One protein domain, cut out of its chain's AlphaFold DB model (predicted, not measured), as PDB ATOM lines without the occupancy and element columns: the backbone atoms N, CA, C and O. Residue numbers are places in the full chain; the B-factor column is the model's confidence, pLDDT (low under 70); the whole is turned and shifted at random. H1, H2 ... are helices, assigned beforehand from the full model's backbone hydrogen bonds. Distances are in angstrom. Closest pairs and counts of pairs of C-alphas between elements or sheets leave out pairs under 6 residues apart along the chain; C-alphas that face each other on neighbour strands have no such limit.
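This is residues 21 to 74 and 118 to 152 of the 217 residues of an uncharacterized protein of Plasmodium vivax (strain Salvador I) (UniProt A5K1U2). A helical hairpin, H1 and H2, nearly antiparallel and meeting only near their link, is crossed by the longer H3, whose first part packs on H1 while residues 133 to 152 stick out. The printed part has 89 residues with three named helices and no named strand, all helix; it is loose, with a radius of gyration of the C-alphas of 15.6 A, and spans 49 by 30 by 22 A.

H1, residues 21 to 46, and H2, residues 53 to 74, form a hairpin at a shallow tilt of 6 degrees, opposite ways. They touch with residues 42 to 46 and 53 to 57 alone; the closest C-alphas, of Phe 46 and Ser 53, are 6.0 A apart. H3, residues 118 to 152, touches H1 with residues 121 to 132 alone, at a steep tilt of 62 degrees; the closest C-alphas, of Ile 33 and Val 128, are 5.7 A apart. H2 and H3 are apart. Every O i to N i+4 pair is within hydrogen-bond range in H2, 20 of 22 in H1 and 29 of 31 in H3.

H1 measures 36.2 A from C-alpha 21 at (-9.062, 28.858, -50.274), H2 31.4 A, and H3 50.9 A to C-alpha 152 at (-38.643, 12.182, -49.904).

Residues 75 to 117 are not printed, and C-alphas 74 and 118 are 38.3 A apart across the cut. Residue 118 alone has pLDDT under 70.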
ATOM      1  N   ILE A  21      -9.068  27.792 -51.289       86.50
ATOM      2  CA  ILE A  21      -9.062  28.858 -50.274       86.50
ATOM      3  C   ILE A  21     -10.225  28.713 -49.290       86.50
ATOM      4  O   ILE A  21     -10.037  28.882 -48.089       86.50
ATOM      5  N   PHE A  22     -11.402  28.318 -49.780       86.94
ATOM      6  CA  PHE A  22     -12.566  28.061 -48.936       86.94
ATOM      7  C   PHE A  22     -12.282  26.943 -47.929       86.94
ATOM      8  O   PHE A  22     -12.511  27.109 -46.735       86.94
ATOM      9  N   ILE A  23     -11.705  25.833 -48.399       89.38
ATOM     10  CA  ILE A  23     -11.331  24.704 -47.541       89.38
ATOM     11  C   ILE A  23     -10.345  25.154 -46.453       89.38
ATOM     12  O   ILE A  23     -10.522  24.808 -45.285       89.38
ATOM     13  N   PHE A  24      -9.345  25.967 -46.809       90.62
ATOM     14  CA  PHE A  24      -8.389  26.517 -45.845       90.62
ATOM     15  C   PHE A  24      -9.067  27.384 -44.771       90.62
ATOM     16  O   PHE A  24      -8.789  27.207 -43.586       90.62
ATOM     17  N   ILE A  25      -9.990  28.270 -45.164       92.06
ATOM     18  CA  ILE A  25     -10.759  29.109 -44.229       92.06
ATOM     19  C   ILE A  25     -11.553  28.239 -43.248       92.06
ATOM     20  O   ILE A  25     -11.538  28.500 -42.046       92.06
ATOM     21  N   VAL A  26     -12.211  27.182 -43.735       92.88
ATOM     22  CA  VAL A  26     -12.972  26.272 -42.869       92.88
ATOM     23  C   VAL A  26     -12.050  25.576 -41.868       92.88
ATOM     24  O   VAL A  26     -12.346  25.590 -40.676       92.88
ATOM     25  N   PHE A  27     -10.906  25.032 -42.302       93.56
ATOM     26  CA  PHE A  27      -9.941  24.427 -41.376       93.56
ATOM     27  C   PHE A  27      -9.436  25.421 -40.332       93.56
ATOM     28  O   PHE A  27      -9.373  25.072 -39.156       93.56
ATOM     29  N   PHE A  28      -9.139  26.659 -40.732       93.81
ATOM     30  CA  PHE A  28      -8.731  27.705 -39.800       93.81
ATOM     31  C   PHE A  28      -9.798  27.960 -38.727       93.81
ATOM     32  O   PHE A  28      -9.482  27.929 -37.538       93.81
ATOM     33  N   ILE A  29     -11.065  28.136 -39.122       94.44
ATOM     34  CA  ILE A  29     -12.181  28.345 -38.185       94.44
ATOM     35  C   ILE A  29     -12.345  27.136 -37.252       94.44
ATOM     36  O   ILE A  29     -12.504  27.310 -36.045       94.44
ATOM     37  N   LEU A  30     -12.264  25.910 -37.777       94.38
ATOM     38  CA  LEU A  30     -12.396  24.688 -36.977       94.38
ATOM     39  C   LEU A  30     -11.263  24.527 -35.963       94.38
ATOM     40  O   LEU A  30     -11.527  24.219 -34.800       94.38
ATOM     41  N   THR A  31     -10.015  24.762 -36.370       94.06
ATOM     42  CA  THR A  31      -8.860  24.740 -35.465       94.06
ATOM     43  C   THR A  31      -8.975  25.837 -34.412       94.06
ATOM     44  O   THR A  31      -8.743  25.570 -33.232       94.06
ATOM     45  N   PHE A  32      -9.388  27.044 -34.807       93.69
ATOM     46  CA  PHE A  32      -9.601  28.161 -33.891       93.69
ATOM     47  C   PHE A  32     -10.647  27.821 -32.821       93.69
ATOM     48  O   PHE A  32     -10.377  27.982 -31.635       93.69
ATOM     49  N   ILE A  33     -11.803  27.273 -33.212       94.31
ATOM     50  CA  ILE A  33     -12.855  26.851 -32.273       94.31
ATOM     51  C   ILE A  33     -12.378  25.692 -31.383       94.31
ATOM     52  O   ILE A  33     -12.638  25.694 -30.180       94.31
ATOM     53  N   TYR A  34     -11.656  24.715 -31.941       94.19
ATOM     54  CA  TYR A  34     -11.152  23.558 -31.196       94.19
ATOM     55  C   TYR A  34     -10.160  23.947 -30.095       94.19
ATOM     56  O   TYR A  34     -10.294  23.496 -28.954       94.19
ATOM     57  N   ILE A  35      -9.186  24.808 -30.413       92.00
ATOM     58  CA  ILE A  35      -8.227  25.326 -29.426       92.00
ATOM     59  C   ILE A  35      -8.979  26.047 -28.307       92.00
ATOM     60  O   ILE A  35      -8.652  25.876 -27.135       92.00
ATOM     61  N   GLY A  36     -10.034  26.790 -28.641       89.31
ATOM     62  CA  GLY A  36     -10.772  27.541 -27.641       89.31
ATOM     63  C   GLY A  36     -11.644  26.692 -26.744       89.31
ATOM     64  O   GLY A  36     -11.662  26.882 -25.528       89.31
ATOM     65  N   TYR A  37     -12.308  25.696 -27.316       89.44
ATOM     66  CA  TYR A  37     -13.080  24.746 -26.534       89.44
ATOM     67  C   TYR A  37     -12.179  23.941 -25.585       89.44
ATOM     68  O   TYR A  37     -12.460  23.839 -24.390       89.44
ATOM     69  N   THR A  38     -11.065  23.404 -26.093       88.00
ATOM     70  CA  THR A  38     -10.124  22.611 -25.287       88.00
ATOM     71  C   THR A  38      -9.412  23.462 -24.231       88.00
ATOM     72  O   THR A  38      -9.353  23.083 -23.060       88.00
ATOM     73  N   GLY A  39      -8.930  24.643 -24.617       84.31
ATOM     74  CA  GLY A  39      -8.151  25.534 -23.763       84.31
ATOM     75  C   GLY A  39      -8.958  26.288 -22.707       84.31
ATOM     76  O   GLY A  39      -8.391  26.639 -21.676       84.31
ATOM     77  N   ILE A  40     -10.257  26.531 -22.912       83.19
ATOM     78  CA  ILE A  40     -11.092  27.308 -21.977       83.19
ATOM     79  C   ILE A  40     -12.138  26.418 -21.312       83.19
ATOM     80  O   ILE A  40     -12.149  26.281 -20.087       83.19
ATOM     81  N   VAL A  41     -12.999  25.777 -22.106       80.81
ATOM     82  CA  VAL A  41     -14.156  25.028 -21.592       80.81
ATOM     83  C   VAL A  41     -13.712  23.741 -20.905       80.81
ATOM     84  O   VAL A  41     -14.043  23.531 -19.737       80.81
ATOM     85  N   LEU A  42     -12.917  22.902 -21.583       82.50
ATOM     86  CA  LEU A  42     -12.447  21.649 -20.985       82.50
ATOM     87  C   LEU A  42     -11.507  21.913 -19.808       82.50
ATOM     88  O   LEU A  42     -11.706  21.318 -18.751       82.50
ATOM     89  N   ARG A  43     -10.546  22.840 -19.929       81.38
ATOM     90  CA  ARG A  43      -9.652  23.198 -18.811       81.38
ATOM     91  C   ARG A  43     -10.430  23.598 -17.553       81.38
ATOM     92  O   ARG A  43     -10.115  23.101 -16.475       81.38
ATOM     93  N   SER A  44     -11.465  24.428 -17.696       79.56
ATOM     94  CA  SER A  44     -12.308  24.859 -16.568       79.56
ATOM     95  C   SER A  44     -13.111  23.713 -15.940       79.56
ATOM     96  O   SER A  44     -13.447  23.764 -14.764       79.56
ATOM     97  N   TRP A  45     -13.414  22.659 -16.701       75.44
ATOM     98  CA  TRP A  45     -14.081  21.452 -16.196       75.44
ATOM     99  C   TRP A  45     -13.122  20.426 -15.582       75.44
ATOM    100  O   TRP A  45     -13.550  19.569 -14.806       75.44
ATOM    101  N   PHE A  46     -11.838  20.474 -15.938       77.44
ATOM    102  CA  PHE A  46     -10.806  19.623 -15.347       77.44
ATOM    103  C   PHE A  46     -10.284  20.167 -14.011       77.44
ATOM    104  O   PHE A  46      -9.830  19.377 -13.184       77.44
ATOM    105  N   ILE A  47     -10.349  21.484 -13.786       79.00
ATOM    106  CA  ILE A  47      -9.816  22.151 -12.591       79.00
ATOM    107  C   ILE A  47     -10.921  23.032 -11.975       79.00
ATOM    108  O   ILE A  47     -11.168  24.117 -12.499       79.00
ATOM    109  N   PRO A  48     -11.574  22.631 -10.864       76.38
ATOM    110  CA  PRO A  48     -11.360  21.423 -10.058       76.38
ATOM    111  C   PRO A  48     -11.856  20.138 -10.743       76.38
ATOM    112  O   PRO A  48     -12.782  20.175 -11.550       76.38
ATOM    113  N   TYR A  49     -11.267  18.987 -10.390       78.19
ATOM    114  CA  TYR A  49     -11.654  17.699 -10.970       78.19
ATOM    115  C   TYR A  49     -13.103  17.356 -10.621       78.19
ATOM    116  O   TYR A  49     -13.428  17.021  -9.480       78.19
ATOM    117  N   ARG A  50     -13.975  17.420 -11.628       78.12
ATOM    118  CA  ARG A  50     -15.364  16.981 -11.531       78.12
ATOM    119  C   ARG A  50     -15.486  15.559 -12.076       78.12
ATOM    120  O   ARG A  50     -14.952  15.231 -13.136       78.12
ATOM    121  N   SER A  51     -16.211  14.696 -11.368       78.44
ATOM    122  CA  SER A  51     -16.518  13.350 -11.858       78.44
ATOM    123  C   SER A  51     -17.215  13.435 -13.222       78.44
ATOM    124  O   SER A  51     -18.249  14.093 -13.340       78.44
ATOM    125  N   GLY A  52     -16.651  12.786 -14.245       81.44
ATOM    126  CA  GLY A  52     -17.183  12.788 -15.614       81.44
ATOM    127  C   GLY A  52     -16.465  13.712 -16.606       81.44
ATOM    128  O   GLY A  52     -16.724  13.598 -17.804       81.44
ATOM    129  N   SER A  53     -15.521  14.559 -16.170       84.06
ATOM    130  CA  SER A  53     -14.775  15.451 -17.080       84.06
ATOM    131  C   SER A  53     -13.981  14.689 -18.147       84.06
ATOM    132  O   SER A  53     -13.991  15.081 -19.312       84.06
ATOM    133  N   PHE A  54     -13.373  13.547 -17.795       84.81
ATOM    134  CA  PHE A  54     -12.703  12.675 -18.769       84.81
ATOM    135  C   PHE A  54     -13.663  12.109 -19.813       84.81
ATOM    136  O   PHE A  54     -13.341  12.112 -20.998       84.81
ATOM    137  N   THR A  55     -14.848  11.658 -19.397       88.06
ATOM    138  CA  THR A  55     -15.860  11.114 -20.312       88.06
ATOM    139  C   THR A  55     -16.322  12.178 -21.299       88.06
ATOM    140  O   THR A  55     -16.369  11.927 -22.498       88.06
ATOM    141  N   ILE A  56     -16.612  13.387 -20.813       87.12
ATOM    142  CA  ILE A  56     -17.054  14.505 -21.654       87.12
ATOM    143  C   ILE A  56     -15.947  14.924 -22.623       87.12
ATOM    144  O   ILE A  56     -16.212  15.103 -23.811       87.12
ATOM    145  N   ALA A  57     -14.702  15.015 -22.150       88.94
ATOM    146  CA  ALA A  57     -13.560  15.306 -23.006       88.94
ATOM    147  C   ALA A  57     -13.381  14.229 -24.086       88.94
ATOM    148  O   ALA A  57     -13.236  14.567 -25.258       88.94
ATOM    149  N   ALA A  58     -13.435  12.945 -23.725       90.69
ATOM    150  CA  ALA A  58     -13.311  11.846 -24.676       90.69
ATOM    151  C   ALA A  58     -14.423  11.885 -25.735       90.69
ATOM    152  O   ALA A  58     -14.129  11.833 -26.927       90.69
ATOM    153  N   LEU A  59     -15.681  12.055 -25.313       91.62
ATOM    154  CA  LEU A  59     -16.818  12.186 -26.223       91.62
ATOM    155  C   LEU A  59     -16.631  13.363 -27.183       91.62
ATOM    156  O   LEU A  59     -16.770  13.183 -28.391       91.62
ATOM    157  N   PHE A  60     -16.254  14.540 -26.673       92.00
ATOM    158  CA  PHE A  60     -16.000  15.714 -27.506       92.00
ATOM    159  C   PHE A  60     -14.962  15.433 -28.598       92.00
ATOM    160  O   PHE A  60     -15.221  15.707 -29.768       92.00
ATOM    161  N   HIS A  61     -13.813  14.846 -28.244       92.56
ATOM    162  CA  HIS A  61     -12.760  14.560 -29.221       92.56
ATOM    163  C   HIS A  61     -13.214  13.521 -30.247       92.56
ATOM    164  O   HIS A  61     -12.975  13.711 -31.437       92.56
ATOM    165  N   VAL A  62     -13.913  12.464 -29.824       93.25
ATOM    166  CA  VAL A  62     -14.460  11.453 -30.744       93.25
ATOM    167  C   VAL A  62     -15.398  12.099 -31.767       93.25
ATOM    168  O   VAL A  62     -15.209  11.907 -32.968       93.25
ATOM    169  N   PHE A  63     -16.361  12.915 -31.328       92.62
ATOM    170  CA  PHE A  63     -17.270  13.612 -32.243       92.62
ATOM    171  C   PHE A  63     -16.547  14.630 -33.130       92.62
ATOM    172  O   PHE A  63     -16.850  14.715 -34.319       92.62
ATOM    173  N   PHE A  64     -15.571  15.366 -32.593       92.69
ATOM    174  CA  PHE A  64     -14.779  16.321 -33.366       92.69
ATOM    175  C   PHE A  64     -13.972  15.631 -34.473       92.69
ATOM    176  O   PHE A  64     -13.993  16.078 -35.618       92.69
ATOM    177  N   PHE A  65     -13.310  14.511 -34.170       92.12
ATOM    178  CA  PHE A  65     -12.578  13.742 -35.177       92.12
ATOM    179  C   PHE A  65     -13.513  13.144 -36.227       92.12
ATOM    180  O   PHE A  65     -13.207  13.219 -37.414       92.12
ATOM    181  N   LEU A  66     -14.672  12.611 -35.831       92.12
ATOM    182  CA  LEU A  66     -15.679  12.120 -36.779       92.12
ATOM    183  C   LEU A  66     -16.186  13.233 -37.700       92.12
ATOM    184  O   LEU A  66     -16.290  13.030 -38.911       92.12
ATOM    185  N   PHE A  67     -16.450  14.420 -37.154       92.06
ATOM    186  CA  PHE A  67     -16.818  15.595 -37.934       92.06
ATOM    187  C   PHE A  67     -15.704  15.997 -38.914       92.06
ATOM    188  O   PHE A  67     -15.969  16.173 -40.104       92.06
ATOM    189  N   LEU A  68     -14.453  16.067 -38.451       91.88
ATOM    190  CA  LEU A  68     -13.300  16.425 -39.280       91.88
ATOM    191  C   LEU A  68     -13.093  15.430 -40.427       91.88
ATOM    192  O   LEU A  68     -12.904  15.829 -41.575       91.88
ATOM    193  N   LEU A  69     -13.176  14.133 -40.129       91.94
ATOM    194  CA  LEU A  69     -13.087  13.067 -41.124       91.94
ATOM    195  C   LEU A  69     -14.230  13.157 -42.138       91.94
ATOM    196  O   LEU A  69     -13.985  13.036 -43.336       91.94
ATOM    197  N   SER A  70     -15.456  13.432 -41.681       91.75
ATOM    198  CA  SER A  70     -16.614  13.629 -42.562       91.75
ATOM    199  C   SER A  70     -16.404  14.815 -43.505       91.75
ATOM    200  O   SER A  70     -16.655  14.702 -44.705       91.75
ATOM    201  N   PHE A  71     -15.886  15.934 -42.984       91.62
ATOM    202  CA  PHE A  71     -15.574  17.122 -43.776       91.62
ATOM    203  C   PHE A  71     -14.482  16.844 -44.814       91.62
ATOM    204  O   PHE A  71     -14.678  17.130 -45.994       91.62
ATOM    205  N   ILE A  72     -13.365  16.231 -44.405       90.12
ATOM    206  CA  ILE A  72     -12.267  15.862 -45.311       90.12
ATOM    207  C   ILE A  72     -12.779  14.941 -46.415       90.12
ATOM    208  O   ILE A  72     -12.457  15.156 -47.586       90.12
ATOM    209  N   LYS A  73     -13.595  13.937 -46.062       87.56
ATOM    210  CA  LYS A  73     -14.174  13.020 -47.042       87.56
ATOM    211  C   LYS A  73     -15.046  13.801 -48.021       87.56
ATOM    212  O   LYS A  73     -14.819  13.698 -49.221       87.56
ATOM    213  N   CYS A  74     -15.986  14.608 -47.538       86.12
ATOM    214  CA  CYS A  74     -16.853  15.426 -48.386       86.12
ATOM    215  C   CYS A  74     -16.039  16.315 -49.348       86.12
ATOM    216  O   CYS A  74     -16.241  16.254 -50.556       86.12
ATOM    217  N   VAL A 118      -6.319  37.959 -18.812       63.97
ATOM    218  CA  VAL A 118      -7.722  37.670 -18.515       63.97
ATOM    219  C   VAL A 118      -8.692  38.271 -19.549       63.97
ATOM    220  O   VAL A 118      -9.611  37.589 -19.992       63.97
ATOM    221  N   ALA A 119      -8.496  39.519 -19.987       72.94
ATOM    222  CA  ALA A 119      -9.358  40.148 -20.989       72.94
ATOM    223  C   ALA A 119      -9.226  39.475 -22.364       72.94
ATOM    224  O   ALA A 119     -10.233  39.252 -23.031       72.94
ATOM    225  N   LEU A 120      -8.009  39.080 -22.757       79.06
ATOM    226  CA  LEU A 120      -7.778  38.337 -24.001       79.06
ATOM    227  C   LEU A 120      -8.493  36.981 -23.995       79.06
ATOM    228  O   LEU A 120      -9.106  36.613 -24.996       79.06
ATOM    229  N   GLU A 121      -8.473  36.270 -22.865       77.75
ATOM    230  CA  GLU A 121      -9.190  35.003 -22.700       77.75
ATOM    231  C   GLU A 121     -10.710  35.184 -22.861       77.75
ATOM    232  O   GLU A 121     -11.344  34.427 -23.601       77.75
ATOM    233  N   TYR A 122     -11.295  36.223 -22.253       82.94
ATOM    234  CA  TYR A 122     -12.731  36.501 -22.366       82.94
ATOM    235  C   TYR A 122     -13.148  36.994 -23.757       82.94
ATOM    236  O   TYR A 122     -14.181  36.556 -24.272       82.94
ATOM    237  N   THR A 123     -12.359  37.858 -24.402       86.06
ATOM    238  CA  THR A 123     -12.625  38.304 -25.778       86.06
ATOM    239  C   THR A 123     -12.577  37.124 -26.738       86.06
ATOM    240  O   THR A 123     -13.487  36.937 -27.546       86.06
ATOM    241  N   TYR A 124     -11.559  36.276 -26.612       88.31
ATOM    242  CA  TYR A 124     -11.426  35.078 -27.424       88.31
ATOM    243  C   TYR A 124     -12.585  34.090 -27.187       88.31
ATOM    244  O   TYR A 124     -13.188  33.617 -28.151       88.31
ATOM    245  N   ALA A 125     -12.978  33.844 -25.929       86.94
ATOM    246  CA  ALA A 125     -14.142  33.013 -25.606       86.94
ATOM    247  C   ALA A 125     -15.437  33.564 -26.226       86.94
ATOM    248  O   ALA A 125     -16.240  32.803 -26.767       86.94
ATOM    249  N   SER A 126     -15.614  34.887 -26.198       89.12
ATOM    250  CA  SER A 126     -16.774  35.571 -26.782       89.12
ATOM    251  C   SER A 126     -16.838  35.379 -28.300       89.12
ATOM    252  O   SER A 126     -17.905  35.074 -28.832       89.12
ATOM    253  N   ILE A 127     -15.697  35.475 -28.994       92.00
ATOM    254  CA  ILE A 127     -15.605  35.227 -30.441       92.00
ATOM    255  C   ILE A 127     -15.920  33.764 -30.763       92.00
ATOM    256  O   ILE A 127     -16.718  33.495 -31.659       92.00
ATOM    257  N   VAL A 128     -15.332  32.809 -30.033       91.94
ATOM    258  CA  VAL A 128     -15.587  31.372 -30.244       91.94
ATOM    259  C   VAL A 128     -17.065  31.045 -30.040       91.94
ATOM    260  O   VAL A 128     -17.659  30.343 -30.859       91.94
ATOM    261  N   LEU A 129     -17.677  31.579 -28.982       91.25
ATOM    262  CA  LEU A 129     -19.097  31.405 -28.695       91.25
ATOM    263  C   LEU A 129     -19.964  32.002 -29.809       91.25
ATOM    264  O   LEU A 129     -20.858  31.323 -30.312       91.25
ATOM    265  N   PHE A 130     -19.664  33.225 -30.248       94.44
ATOM    266  CA  PHE A 130     -20.373  33.876 -31.347       94.44
ATOM    267  C   PHE A 130     -20.285  33.068 -32.651       94.44
ATOM    268  O   PHE A 130     -21.317  32.747 -33.241       94.44
ATOM    269  N   LEU A 131     -19.079  32.665 -33.065       93.94
ATOM    270  CA  LEU A 131     -18.871  31.841 -34.262       93.94
ATOM    271  C   LEU A 131     -19.608  30.503 -34.164       93.94
ATOM    272  O   LEU A 131     -20.215  30.061 -35.137       93.94
ATOM    273  N   THR A 132     -19.602  29.879 -32.985       93.19
ATOM    274  CA  THR A 132     -20.324  28.624 -32.745       93.19
ATOM    275  C   THR A 132     -21.827  28.812 -32.930       93.19
ATOM    276  O   THR A 132     -22.458  28.008 -33.612       93.19
ATOM    277  N   PHE A 133     -22.409  29.890 -32.395       95.00
ATOM    278  CA  PHE A 133     -23.824  30.190 -32.607       95.00
ATOM    279  C   PHE A 133     -24.144  30.443 -34.077       95.00
ATOM    280  O   PHE A 133     -25.092  29.852 -34.587       95.00
ATOM    281  N   VAL A 134     -23.343  31.252 -34.775       95.81
ATOM    282  CA  VAL A 134     -23.526  31.503 -36.215       95.81
ATOM    283  C   VAL A 134     -23.522  30.190 -37.002       95.81
ATOM    284  O   VAL A 134     -24.418  29.955 -37.812       95.81
ATOM    285  N   LEU A 135     -22.567  29.297 -36.722       94.06
ATOM    286  CA  LEU A 135     -22.498  27.983 -37.360       94.06
ATOM    287  C   LEU A 135     -23.718  27.117 -37.030       94.06
ATOM    288  O   LEU A 135     -24.275  26.505 -37.935       94.06
ATOM    289  N   ILE A 136     -24.180  27.082 -35.778       94.50
ATOM    290  CA  ILE A 136     -25.381  26.324 -35.388       94.50
ATOM    291  C   ILE A 136     -26.616  26.852 -36.127       94.50
ATOM    292  O   ILE A 136     -27.349  26.071 -36.736       94.50
ATOM    293  N   PHE A 137     -26.833  28.168 -36.111       95.31
ATOM    294  CA  PHE A 137     -27.979  28.794 -36.768       95.31
ATOM    295  C   PHE A 137     -27.972  28.596 -38.285       95.31
ATOM    296  O   PHE A 137     -29.044  28.486 -38.874       95.31
ATOM    297  N   ALA A 138     -26.800  28.497 -38.914       93.38
ATOM    298  CA  ALA A 138     -26.689  28.176 -40.333       93.38
ATOM    299  C   ALA A 138     -26.894  26.673 -40.614       93.38
ATOM    300  O   ALA A 138     -27.655  26.295 -41.506       93.38
ATOM    301  N   LEU A 139     -26.234  25.796 -39.851       93.75
ATOM    302  CA  LEU A 139     -26.154  24.365 -40.151       93.75
ATOM    303  C   LEU A 139     -27.409  23.584 -39.751       93.75
ATOM    304  O   LEU A 139     -27.749  22.611 -40.421       93.75
ATOM    305  N   VAL A 140     -28.122  23.983 -38.695       95.81
ATOM    306  CA  VAL A 140     -29.348  23.294 -38.254       95.81
ATOM    307  C   VAL A 140     -30.473  23.355 -39.300       95.81
ATOM    308  O   VAL A 140     -30.967  22.287 -39.682       95.81
ATOM    309  N   PRO A 141     -30.902  24.528 -39.811       95.88
ATOM    310  CA  PRO A 141     -31.946  24.582 -40.835       95.88
ATOM    311  C   PRO A 141     -31.492  23.936 -42.147       95.88
ATOM    312  O   PRO A 141     -32.289  23.243 -42.779       95.88
ATOM    313  N   PHE A 142     -30.215  24.085 -42.512       94.00
ATOM    314  CA  PHE A 142     -29.627  23.412 -43.668       94.00
ATOM    315  C   PHE A 142     -29.727  21.884 -43.542       94.00
ATOM    316  O   PHE A 142     -30.254  21.211 -44.426       94.00
ATOM    317  N   THR A 143     -29.328  21.328 -42.396       94.19
ATOM    318  CA  THR A 143     -29.430  19.886 -42.125       94.19
ATOM    319  C   THR A 143     -30.887  19.428 -42.148       94.19
ATOM    320  O   THR A 143     -31.203  18.421 -42.773       94.19
ATOM    321  N   LYS A 144     -31.806  20.187 -41.536       95.75
ATOM    322  CA  LYS A 144     -33.245  19.876 -41.555       95.75
ATOM    323  C   LYS A 144     -33.803  19.828 -42.980       95.75
ATOM    324  O   LYS A 144     -34.608  18.950 -43.291       95.75
ATOM    325  N   PHE A 145     -33.380  20.753 -43.838       94.69
ATOM    326  CA  PHE A 145     -33.758  20.764 -45.247       94.69
ATOM    327  C   PHE A 145     -33.259  19.505 -45.970       94.69
ATOM    328  O   PHE A 145     -34.055  18.812 -46.600       94.69
ATOM    329  N   HIS A 146     -31.991  19.132 -45.796       94.12
ATOM    330  CA  HIS A 146     -31.440  17.922 -46.410       94.12
ATOM    331  C   HIS A 146     -32.050  16.624 -45.867       94.12
ATOM    332  O   HIS A 146     -32.307  15.703 -46.635       94.12
ATOM    333  N   LEU A 147     -32.372  16.551 -44.575       94.62
ATOM    334  CA  LEU A 147     -33.083  15.399 -44.011       94.62
ATOM    335  C   LEU A 147     -34.483  15.230 -44.623       94.62
ATOM    336  O   LEU A 147     -34.921  14.106 -44.857       94.62
ATOM    337  N   LYS A 148     -35.170  16.336 -44.938       93.75
ATOM    338  CA  LYS A 148     -36.447  16.312 -45.670       93.75
ATOM    339  C   LYS A 148     -36.273  15.826 -47.112       93.75
ATOM    340  O   LYS A 148     -37.142  15.126 -47.622       93.75
ATOM    341  N   LEU A 149     -35.176  16.199 -47.765       93.44
ATOM    342  CA  LEU A 149     -34.843  15.714 -49.104       93.44
ATOM    343  C   LEU A 149     -34.592  14.201 -49.103       93.44
ATOM    344  O   LEU A 149     -35.174  13.486 -49.916       93.44
ATOM    345  N   ILE A 150     -33.825  13.705 -48.127       93.38
ATOM    346  CA  ILE A 150     -33.572  12.269 -47.948       93.38
ATOM    347  C   ILE A 150     -34.884  11.520 -47.708       93.38
ATOM    348  O   ILE A 150     -35.136  10.513 -48.360       93.38
ATOM    349  N   SER A 151     -35.758  12.015 -46.825       92.25
ATOM    350  CA  SER A 151     -37.013  11.313 -46.527       92.25
ATOM    351  C   SER A 151     -37.949  11.218 -47.729       92.25
ATOM    352  O   SER A 151     -38.718  10.261 -47.820       92.25
ATOM    353  N   LYS A 152     -37.865  12.169 -48.663       89.19
ATOM    354  CA  LYS A 152     -38.643  12.182 -49.904       89.19
ATOM    355  C   LYS A 152     -37.930  11.542 -51.092       89.19
ATOM    356  O   LYS A 152     -38.567  11.440 -52.130       89.19
TER     357      LYS A 152